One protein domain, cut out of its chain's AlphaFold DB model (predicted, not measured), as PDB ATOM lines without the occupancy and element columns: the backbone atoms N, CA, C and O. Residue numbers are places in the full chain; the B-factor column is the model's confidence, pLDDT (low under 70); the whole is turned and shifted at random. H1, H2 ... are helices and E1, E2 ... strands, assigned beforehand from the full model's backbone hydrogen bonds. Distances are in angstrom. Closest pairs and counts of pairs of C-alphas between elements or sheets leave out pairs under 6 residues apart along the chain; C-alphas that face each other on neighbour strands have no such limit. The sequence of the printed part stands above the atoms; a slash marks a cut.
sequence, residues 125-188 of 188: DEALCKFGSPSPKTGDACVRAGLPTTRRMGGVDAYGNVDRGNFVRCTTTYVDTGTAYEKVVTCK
ATOM      1  N   ASP A 125       9.477 -27.925 -58.966       94.38
ATOM      2  CA  ASP A 125      10.817 -27.424 -58.645       94.38
ATOM      3  C   ASP A 125      10.915 -26.877 -57.214       94.38
ATOM      4  O   ASP A 125      11.898 -27.123 -56.513       94.38
ATOM      5  N   GLU A 126       9.882 -26.177 -56.744       94.88
ATOM      6  CA  GLU A 126       9.803 -25.692 -55.366       94.88
ATOM      7  C   GLU A 126       9.677 -26.855 -54.374       94.88
ATOM      8  O   GLU A 126      10.359 -26.870 -53.344       94.88
ATOM      9  N   ALA A 127       8.866 -27.865 -54.696       93.81
ATOM     10  CA  ALA A 127       8.729 -29.072 -53.890       93.81
ATOM     11  C   ALA A 127      10.049 -29.853 -53.830       93.81
ATOM     12  O   ALA A 127      10.482 -30.256 -52.745       93.81
ATOM     13  N   LEU A 128      10.734 -30.006 -54.968       94.69
ATOM     14  CA  LEU A 128      12.023 -30.682 -55.042       94.69
ATOM     15  C   LEU A 128      13.093 -29.918 -54.258       94.69
ATOM     16  O   LEU A 128      13.821 -30.514 -53.469       94.69
ATOM     17  N   CYS A 129      13.148 -28.596 -54.402       93.94
ATOM     18  CA  CYS A 129      14.084 -27.753 -53.668       93.94
ATOM     19  C   CYS A 129      13.893 -27.869 -52.146       93.94
ATOM     20  O   CYS A 129      14.853 -28.038 -51.379       93.94
ATOM     21  N   LYS A 130      12.631 -27.822 -51.701       92.19
ATOM     22  CA  LYS A 130      12.261 -27.782 -50.284       92.19
ATOM     23  C   LYS A 130      12.373 -29.137 -49.587       92.19
ATOM     24  O   LYS A 130      12.816 -29.181 -48.442       92.19
ATOM     25  N   PHE A 131      11.993 -30.221 -50.261       92.50
ATOM     26  CA  PHE A 131      11.871 -31.551 -49.650       92.50
ATOM     27  C   PHE A 131      12.817 -32.604 -50.237       92.50
ATOM     28  O   PHE A 131      13.020 -33.645 -49.618       92.50
ATOM     29  N   GLY A 132      13.424 -32.354 -51.399       93.31
ATOM     30  CA  GLY A 132      14.331 -33.297 -52.050       93.31
ATOM     31  C   GLY A 132      15.620 -33.534 -51.263       93.31
ATOM     32  O   GLY A 132      16.027 -32.739 -50.412       93.31
ATOM     33  N   SER A 133      16.312 -34.631 -51.542       93.88
ATOM     34  CA  SER A 133      17.664 -34.846 -51.019       93.88
ATOM     35  C   SER A 133      18.665 -33.903 -51.706       93.88
ATOM     36  O   SER A 133      18.435 -33.514 -52.854       93.88
ATOM     37  N   PRO A 134      19.766 -33.517 -51.038       94.06
ATOM     38  CA  PRO A 134      20.801 -32.703 -51.664       94.06
ATOM     39  C   PRO A 134      21.402 -33.441 -52.868       94.06
ATOM     40  O   PRO A 134      21.874 -34.572 -52.744       94.06
ATOM     41  N   SER A 135      21.319 -32.825 -54.044       94.94
ATOM     42  CA  SER A 135      21.813 -33.378 -55.306       94.94
ATOM     43  C   SER A 135      21.986 -32.260 -56.338       94.94
ATOM     44  O   SER A 135      21.315 -31.232 -56.219       94.94
ATOM     45  N   PRO A 136      22.785 -32.450 -57.404       96.19
ATOM     46  CA  PRO A 136      22.926 -31.444 -58.458       96.19
ATOM     47  C   PRO A 136      21.579 -31.008 -59.053       96.19
ATOM     48  O   PRO A 136      21.313 -29.820 -59.198       96.19
ATOM     49  N   LYS A 137      20.671 -31.972 -59.273       96.00
ATOM     50  CA  LYS A 137      19.320 -31.719 -59.794       96.00
ATOM     51  C   LYS A 137      18.476 -30.865 -58.843       96.00
ATOM     52  O   LYS A 137      17.705 -30.027 -59.297       96.00
ATOM     53  N   THR A 138      18.619 -31.082 -57.537       96.12
ATOM     54  CA  THR A 138      17.912 -30.316 -56.502       96.12
ATOM     55  C   THR A 138      18.423 -28.881 -56.442       96.12
ATOM     56  O   THR A 138      17.622 -27.954 -56.355       96.12
ATOM     57  N   GLY A 139      19.744 -28.691 -56.526       95.62
ATOM     58  CA  GLY A 139      20.358 -27.367 -56.595       95.62
ATOM     59  C   GLY A 139      19.866 -26.567 -57.800       95.62
ATOM     60  O   GLY A 139      19.405 -25.439 -57.637       95.62
ATOM     61  N   ASP A 140      19.847 -27.179 -58.984       96.81
ATOM     62  CA  ASP A 140      19.362 -26.523 -60.203       96.81
ATOM     63  C   ASP A 140      17.858 -26.217 -60.144       96.81
ATOM     64  O   ASP A 140      17.426 -25.138 -60.553       96.81
ATOM     65  N   ALA A 141      17.050 -27.119 -59.575       96.62
ATOM     66  CA  ALA A 141      15.630 -26.869 -59.324       96.62
ATOM     67  C   ALA A 141      15.421 -25.671 -58.380       96.62
ATOM     68  O   ALA A 141      14.594 -24.807 -58.672       96.62
ATOM     69  N   CYS A 142      16.212 -25.557 -57.305       96.00
ATOM     70  CA  CYS A 142      16.179 -24.393 -56.415       96.00
ATOM     71  C   CYS A 142      16.493 -23.085 -57.154       96.00
ATOM     72  O   CYS A 142      15.786 -22.097 -56.958       96.00
ATOM     73  N   VAL A 143      17.515 -23.076 -58.019       96.31
ATOM     74  CA  VAL A 143      17.893 -21.885 -58.800       96.31
ATOM     75  C   VAL A 143      16.781 -21.488 -59.771       96.31
ATOM     76  O   VAL A 143      16.426 -20.313 -59.838       96.31
ATOM     77  N   ARG A 144      16.176 -22.452 -60.479       96.19
ATOM     78  CA  ARG A 144      15.045 -22.194 -61.393       96.19
ATOM     79  C   ARG A 144      13.809 -21.668 -60.669       96.19
ATOM     80  O   ARG A 144      13.132 -20.789 -61.189       96.19
ATOM     81  N   ALA A 145      13.545 -22.172 -59.466       94.94
ATOM     82  CA  ALA A 145      12.453 -21.710 -58.618       94.94
ATOM     83  C   ALA A 145      12.745 -20.366 -57.914       94.94
ATOM     84  O   ALA A 145      11.873 -19.845 -57.221       94.94
ATOM     85  N   GLY A 146      13.953 -19.801 -58.056       95.38
ATOM     86  CA  GLY A 146      14.350 -18.558 -57.387       95.38
ATOM     87  C   GLY A 146      14.459 -18.684 -55.862       95.38
ATOM     88  O   GLY A 146      14.314 -17.695 -55.144       95.38
ATOM     89  N   LEU A 147      14.683 -19.899 -55.355       93.88
ATOM     90  CA  LEU A 147      14.796 -20.211 -53.931       93.88
ATOM     91  C   LEU A 147      16.270 -20.229 -53.492       93.88
ATOM     92  O   LEU A 147      17.154 -20.552 -54.290       93.88
ATOM     93  N   PRO A 148      16.571 -19.929 -52.215       92.56
ATOM     94  CA  PRO A 148      17.933 -20.024 -51.707       92.56
ATOM     95  C   PRO A 148      18.413 -21.481 -51.713       92.56
ATOM     96  O   PRO A 148      17.754 -22.372 -51.178       92.56
ATOM     97  N   THR A 149      19.598 -21.717 -52.275       92.12
ATOM     98  CA  THR A 149      20.225 -23.048 -52.339       92.12
ATOM     99  C   THR A 149      20.814 -23.479 -50.995       92.12
ATOM    100  O   THR A 149      20.999 -24.666 -50.750       92.12
ATOM    101  N   THR A 150      21.083 -22.550 -50.079       88.44
ATOM    102  CA  THR A 150      21.576 -22.858 -48.732       88.44
ATOM    103  C   THR A 150      20.440 -23.314 -47.824       88.44
ATOM    104  O   THR A 150      19.541 -22.532 -47.494       88.44
ATOM    105  N   ARG A 151      20.493 -24.562 -47.345       82.81
ATOM    106  CA  ARG A 151      19.561 -25.035 -46.316       82.81
ATOM    107  C   ARG A 151      19.947 -24.460 -44.963       82.81
ATOM    108  O   ARG A 151      21.086 -24.558 -44.522       82.81
ATOM    109  N   ARG A 152      18.956 -23.896 -44.270       74.56
ATOM    110  CA  ARG A 152      19.130 -23.241 -42.962       74.56
ATOM    111  C   ARG A 152      19.583 -24.205 -41.853       74.56
ATOM    112  O   ARG A 152      20.015 -23.750 -40.801       74.56
ATOM    113  N   MET A 153      19.480 -25.517 -42.080       67.38
ATOM    114  CA  MET A 153      19.895 -26.566 -41.150       67.38
ATOM    115  C   MET A 153      20.751 -27.605 -41.871       67.38
ATOM    116  O   MET A 153      20.303 -28.200 -42.847       67.38
ATOM    117  N   GLY A 154      21.968 -27.829 -41.378       71.44
ATOM    118  CA  GLY A 154      22.810 -28.953 -41.795       71.44
ATOM    119  C   GLY A 154      24.136 -28.588 -42.454       71.44
ATOM    120  O   GLY A 154      24.940 -29.488 -42.659       71.44
ATOM    121  N   GLY A 155      24.396 -27.312 -42.763       81.81
ATOM    122  CA  GLY A 155      25.656 -26.909 -43.403       81.81
ATOM    123  C   GLY A 155      25.905 -27.633 -44.729       81.81
ATOM    124  O   GLY A 155      27.049 -27.793 -45.123       81.81
ATOM    125  N   VAL A 156      24.848 -28.132 -45.378       89.38
ATOM    126  CA  VAL A 156      24.890 -28.727 -46.714       89.38
ATOM    127  C   VAL A 156      23.955 -27.912 -47.591       89.38
ATOM    128  O   VAL A 156      22.792 -27.702 -47.234       89.38
ATOM    129  N   ASP A 157      24.466 -27.411 -48.707       91.56
ATOM    130  CA  ASP A 157      23.654 -26.724 -49.702       91.56
ATOM    131  C   ASP A 157      22.756 -27.719 -50.472       91.56
ATOM    132  O   ASP A 157      22.821 -28.941 -50.312       91.56
ATOM    133  N   ALA A 158      21.876 -27.196 -51.321       93.06
ATOM    134  CA  ALA A 158      20.984 -27.990 -52.156       93.06
ATOM    135  C   ALA A 158      21.740 -28.866 -53.173       93.06
ATOM    136  O   ALA A 158      21.189 -29.871 -53.621       93.06
ATOM    137  N   TYR A 159      22.992 -28.524 -53.491       93.81
ATOM    138  CA  TYR A 159      23.869 -29.287 -54.380       93.81
ATOM    139  C   TYR A 159      24.536 -30.482 -53.683       93.81
ATOM    140  O   TYR A 159      25.018 -31.389 -54.362       93.81
ATOM    141  N   GLY A 160      24.529 -30.523 -52.349       91.69
ATOM    142  CA  GLY A 160      25.243 -31.529 -51.562       91.69
ATOM    143  C   GLY A 160      26.650 -31.118 -51.146       91.69
ATOM    144  O   GLY A 160      27.362 -31.923 -50.544       91.69
ATOM    145  N   ASN A 161      27.050 -29.874 -51.404       89.25
ATOM    146  CA  ASN A 161      28.285 -29.328 -50.874       89.25
ATOM    147  C   ASN A 161      28.088 -29.012 -49.399       89.25
ATOM    148  O   ASN A 161      27.198 -28.256 -49.007       89.25
ATOM    149  N   VAL A 162      28.943 -29.601 -48.571       87.06
ATOM    150  CA  VAL A 162      28.956 -29.325 -47.141       87.06
ATOM    151  C   VAL A 162      29.728 -28.033 -46.910       87.06
ATOM    152  O   VAL A 162      30.953 -28.050 -46.773       87.06
ATOM    153  N   ASP A 163      29.014 -26.920 -46.858       77.06
ATOM    154  CA  ASP A 163      29.558 -25.665 -46.379       77.06
ATOM    155  C   ASP A 163      29.643 -25.711 -44.849       77.06
ATOM    156  O   ASP A 163      28.757 -25.291 -44.100       77.06
ATOM    157  N   ARG A 164      30.750 -26.280 -44.361       71.12
ATOM    158  CA  ARG A 164      31.107 -26.239 -42.938       71.12
ATOM    159  C   ARG A 164      31.490 -24.808 -42.514       71.12
ATOM    160  O   ARG A 164      32.023 -24.617 -41.432       71.12
ATOM    161  N   GLY A 165      31.272 -23.785 -43.342       67.94
ATOM    162  CA  GLY A 165      31.825 -22.458 -43.123       67.94
ATOM    163  C   GLY A 165      33.344 -22.509 -42.936       67.94
ATOM    164  O   GLY A 165      33.999 -23.525 -43.188       67.94
ATOM    165  N   ASN A 166      33.907 -21.441 -42.380       58.12
ATOM    166  CA  ASN A 166      35.237 -21.474 -41.776       58.12
ATOM    167  C   ASN A 166      35.230 -22.326 -40.485       58.12
ATOM    168  O   ASN A 166      35.767 -21.902 -39.465       58.12
ATOM    169  N   PHE A 167      34.661 -23.543 -40.479       57.28
ATOM    170  CA  PHE A 167      35.181 -24.602 -39.611       57.28
ATOM    171  C   PHE A 167      36.570 -24.899 -40.128       57.28
ATOM    172  O   PHE A 167      36.811 -25.790 -40.947       57.28
ATOM    173  N   VAL A 168      37.458 -24.021 -39.694       57.78
ATOM    174  CA  VAL A 168      38.801 -23.949 -40.158       57.78
ATOM    175  C   VAL A 168      39.389 -25.331 -39.961       57.78
ATOM    176  O   VAL A 168      39.358 -25.881 -38.856       57.78
ATOM    177  N   ARG A 169      39.913 -25.918 -41.037       65.31
ATOM    178  CA  ARG A 169      40.825 -27.052 -40.921       65.31
ATOM    179  C   ARG A 169      42.102 -26.522 -40.281       65.31
ATOM    180  O   ARG A 169      43.112 -26.323 -40.950       65.31
ATOM    181  N   CYS A 170      42.013 -26.217 -38.992       80.44
ATOM    182  CA  CYS A 170      43.127 -25.776 -38.199       80.44
ATOM    183  C   CYS A 170      44.102 -26.941 -38.191       80.44
ATOM    184  O   CYS A 170      43.831 -28.004 -37.629       80.44
ATOM    185  N   THR A 171      45.203 -26.766 -38.900       84.44
ATOM    186  CA  THR A 171      46.251 -27.769 -38.931       84.44
ATOM    187  C   THR A 171      47.144 -27.476 -37.741       84.44
ATOM    188  O   THR A 171      47.724 -26.396 -37.639       84.44
ATOM    189  N   THR A 172      47.193 -28.407 -36.797       90.94
ATOM    190  CA  THR A 172      48.113 -28.339 -35.663       90.94
ATOM    191  C   THR A 172      49.468 -28.879 -36.067       90.94
ATOM    192  O   THR A 172      49.593 -30.065 -36.362       90.94
ATOM    193  N   THR A 173      50.474 -28.017 -36.052       93.19
ATOM    194  CA  THR A 173      51.876 -28.364 -36.285       93.19
ATOM    195  C   THR A 173      52.662 -28.149 -34.999       93.19
ATOM    196  O   THR A 173      52.472 -27.137 -34.330       93.19
ATOM    197  N   TYR A 174      53.540 -29.084 -34.646       94.56
ATOM    198  CA  TYR A 174      54.468 -28.919 -33.529       94.56
ATOM    199  C   TYR A 174      55.801 -28.433 -34.084       94.56
ATOM    200  O   TYR A 174      56.383 -29.103 -34.935       94.56
ATOM    201  N   VAL A 175      56.253 -27.262 -33.643       96.25
ATOM    202  CA  VAL A 175      57.526 -26.672 -34.070       96.25
ATOM    203  C   VAL A 175      58.517 -26.811 -32.920       96.25
ATOM    204  O   VAL A 175      58.184 -26.508 -31.774       96.25
ATOM    205  N   ASP A 176      59.713 -27.315 -33.214       94.88
ATOM    206  CA  ASP A 176      60.792 -27.430 -32.233       94.88
ATOM    207  C   ASP A 176      61.500 -26.077 -32.086       94.88
ATOM    208  O   ASP A 176      61.997 -25.514 -33.063       94.88
ATOM    209  N   THR A 177      61.524 -25.547 -30.866       94.19
ATOM    210  CA  THR A 177      62.207 -24.287 -30.527       94.19
ATOM    211  C   THR A 177      63.596 -24.514 -29.916       94.19
ATOM    212  O   THR A 177      64.256 -23.559 -29.510       94.19
ATOM    213  N   GLY A 178      64.052 -25.768 -29.810       94.25
ATOM    214  CA  GLY A 178      65.323 -26.164 -29.198       94.25
ATOM    215  C   GLY A 178      65.272 -26.310 -27.674       94.25
ATOM    216  O   GLY A 178      66.175 -26.899 -27.085       94.25
ATOM    217  N   THR A 179      64.212 -25.818 -27.026       93.31
ATOM    218  CA  THR A 179      63.974 -26.006 -25.581       93.31
ATOM    219  C   THR A 179      62.660 -26.732 -25.288       93.31
ATOM    220  O   THR A 179      62.562 -27.420 -24.272       93.31
ATOM    221  N   ALA A 180      61.672 -26.635 -26.186       94.19
ATOM    222  CA  ALA A 180      60.411 -27.367 -26.127       94.19
ATOM    223  C   ALA A 180      59.720 -27.437 -27.505       94.19
ATOM    224  O   ALA A 180      60.008 -26.648 -28.410       94.19
ATOM    225  N   TYR A 181      58.750 -28.347 -27.632       95.25
ATOM    226  CA  TYR A 181      57.831 -28.386 -28.771       95.25
ATOM    227  C   TYR A 181      56.637 -27.464 -28.521       95.25
ATOM    228  O   TYR A 181      55.863 -27.682 -27.587       95.25
ATOM    229  N   GLU A 182      56.453 -26.468 -29.385       96.88
ATOM    230  CA  GLU A 182      55.314 -25.557 -29.325       96.88
ATOM    231  C   GLU A 182      54.234 -25.978 -30.329       96.88
ATOM    232  O   GLU A 182      54.504 -26.233 -31.506       96.88
ATOM    233  N   LYS A 183      52.985 -26.079 -29.861       95.50
ATOM    234  CA  LYS A 183      51.833 -26.435 -30.696       95.50
ATOM    235  C   LYS A 183      51.302 -25.187 -31.397       95.50
ATOM    236  O   LYS A 183      50.574 -24.402 -30.796       95.50
ATOM    237  N   VAL A 184      51.578 -25.059 -32.688       95.06
ATOM    238  CA  VAL A 184      51.047 -23.987 -33.532       95.06
ATOM    239  C   VAL A 184      49.779 -24.475 -34.229       95.06
ATOM    240  O   VAL A 184      49.792 -25.452 -34.976       95.06
ATOM    241  N   VAL A 185      48.658 -23.807 -33.973       91.56
ATOM    242  CA  VAL A 185      47.366 -24.092 -34.610       91.56
ATOM    243  C   VAL A 185      47.200 -23.113 -35.773       91.56
ATOM    244  O   VAL A 185      46.856 -21.955 -35.554       91.56
ATOM    245  N   THR A 186      47.456 -23.551 -37.008       88.00
ATOM    246  CA  THR A 186      47.289 -22.681 -38.184       88.00
ATOM    247  C   THR A 186      45.916 -22.885 -38.784       88.00
ATOM    248  O   THR A 186      45.612 -23.951 -39.324       88.00
ATOM    249  N   CYS A 187      45.098 -21.846 -38.697       84.12
ATOM    250  CA  CYS A 187      43.750 -21.832 -39.215       84.12
ATOM    251  C   CYS A 187      43.729 -21.038 -40.543       84.12
ATOM    252  O   CYS A 187      44.113 -19.873 -40.543       84.12
ATOM    253  N   LYS A 188      43.354 -21.680 -41.664       72.31
ATOM    254  CA  LYS A 188      43.130 -21.034 -42.973       72.31
ATOM    255  C   LYS A 188      41.677 -20.620 -43.160       72.31
ATOM    256  O   LYS A 188      40.807 -21.445 -42.804       72.31
TER     257      LYS A 188
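What this domain is: This is residues 125 to 188 of the 188 residues of the protein "Hypothetical protein" of Trieres chinensis (UniProt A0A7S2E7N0). A thin two-stranded hairpin, E1 and E2, makes one end of a long rod, and a small head of two short helices, H1 and H2, set steeply to each other, makes the other. The long link between H2 and E1 first loops beside the helices and then runs out as a thin strand-free neck, residues 163 to 170, to the hairpin. The printed part has 64 residues, with two named helices and then two named strands in the order H1, H2, E1, E2; the sheet, E1 - E2, is antiparallel. The class is mixed, helices and strands, with 28 residues, under half, in named elements. The whole is extended, with a radius of gyration of the C-alphas of 19.6 A and spans of 63 by 15 by 15 A.

Where its parts are: H1, residues 125 to 131, begins at C-alpha 125 (10.817, -27.424, -58.645) and is 10.0 A long. H2, residues 136 to 144, is 12.5 A long. E1, residues 171 to 176, is 16.0 A long and begins at C-alpha 171 (46.251, -27.769, -38.931). E2, residues 181 to 186, is 15.2 A long and ends at C-alpha 186 (47.289, -22.681, -38.184).

How they stand to each other: H1 and H2 touch, and their closest C-alphas, those of Cys 129 and Cys 142, are 4.8 A apart. They run opposite ways at a steep tilt of 57 degrees. In H1 and H2 every O i to N i+4 pair is within hydrogen-bond range. E1 and E2 form an antiparallel hairpin, their directions at 151 degrees; N 173 and O 184 are 2.9 A apart and N 184 and O 173 2.8 A, within hydrogen-bond range. H1 is apart from E1 and E2, and H2 is apart from E2.

The domain as a whole: The two C-alphas farthest apart, those of Asp 125 and Thr 179, are 62.6 A apart. The printed part has no cut and ends at Lys 188, the chain's last residue. The link from H2 to E1 is long, 26 residues; the other two are tight. The mean pLDDT of the printed part is 88.3, and residue 153 and residues 165 to 169 are under 70.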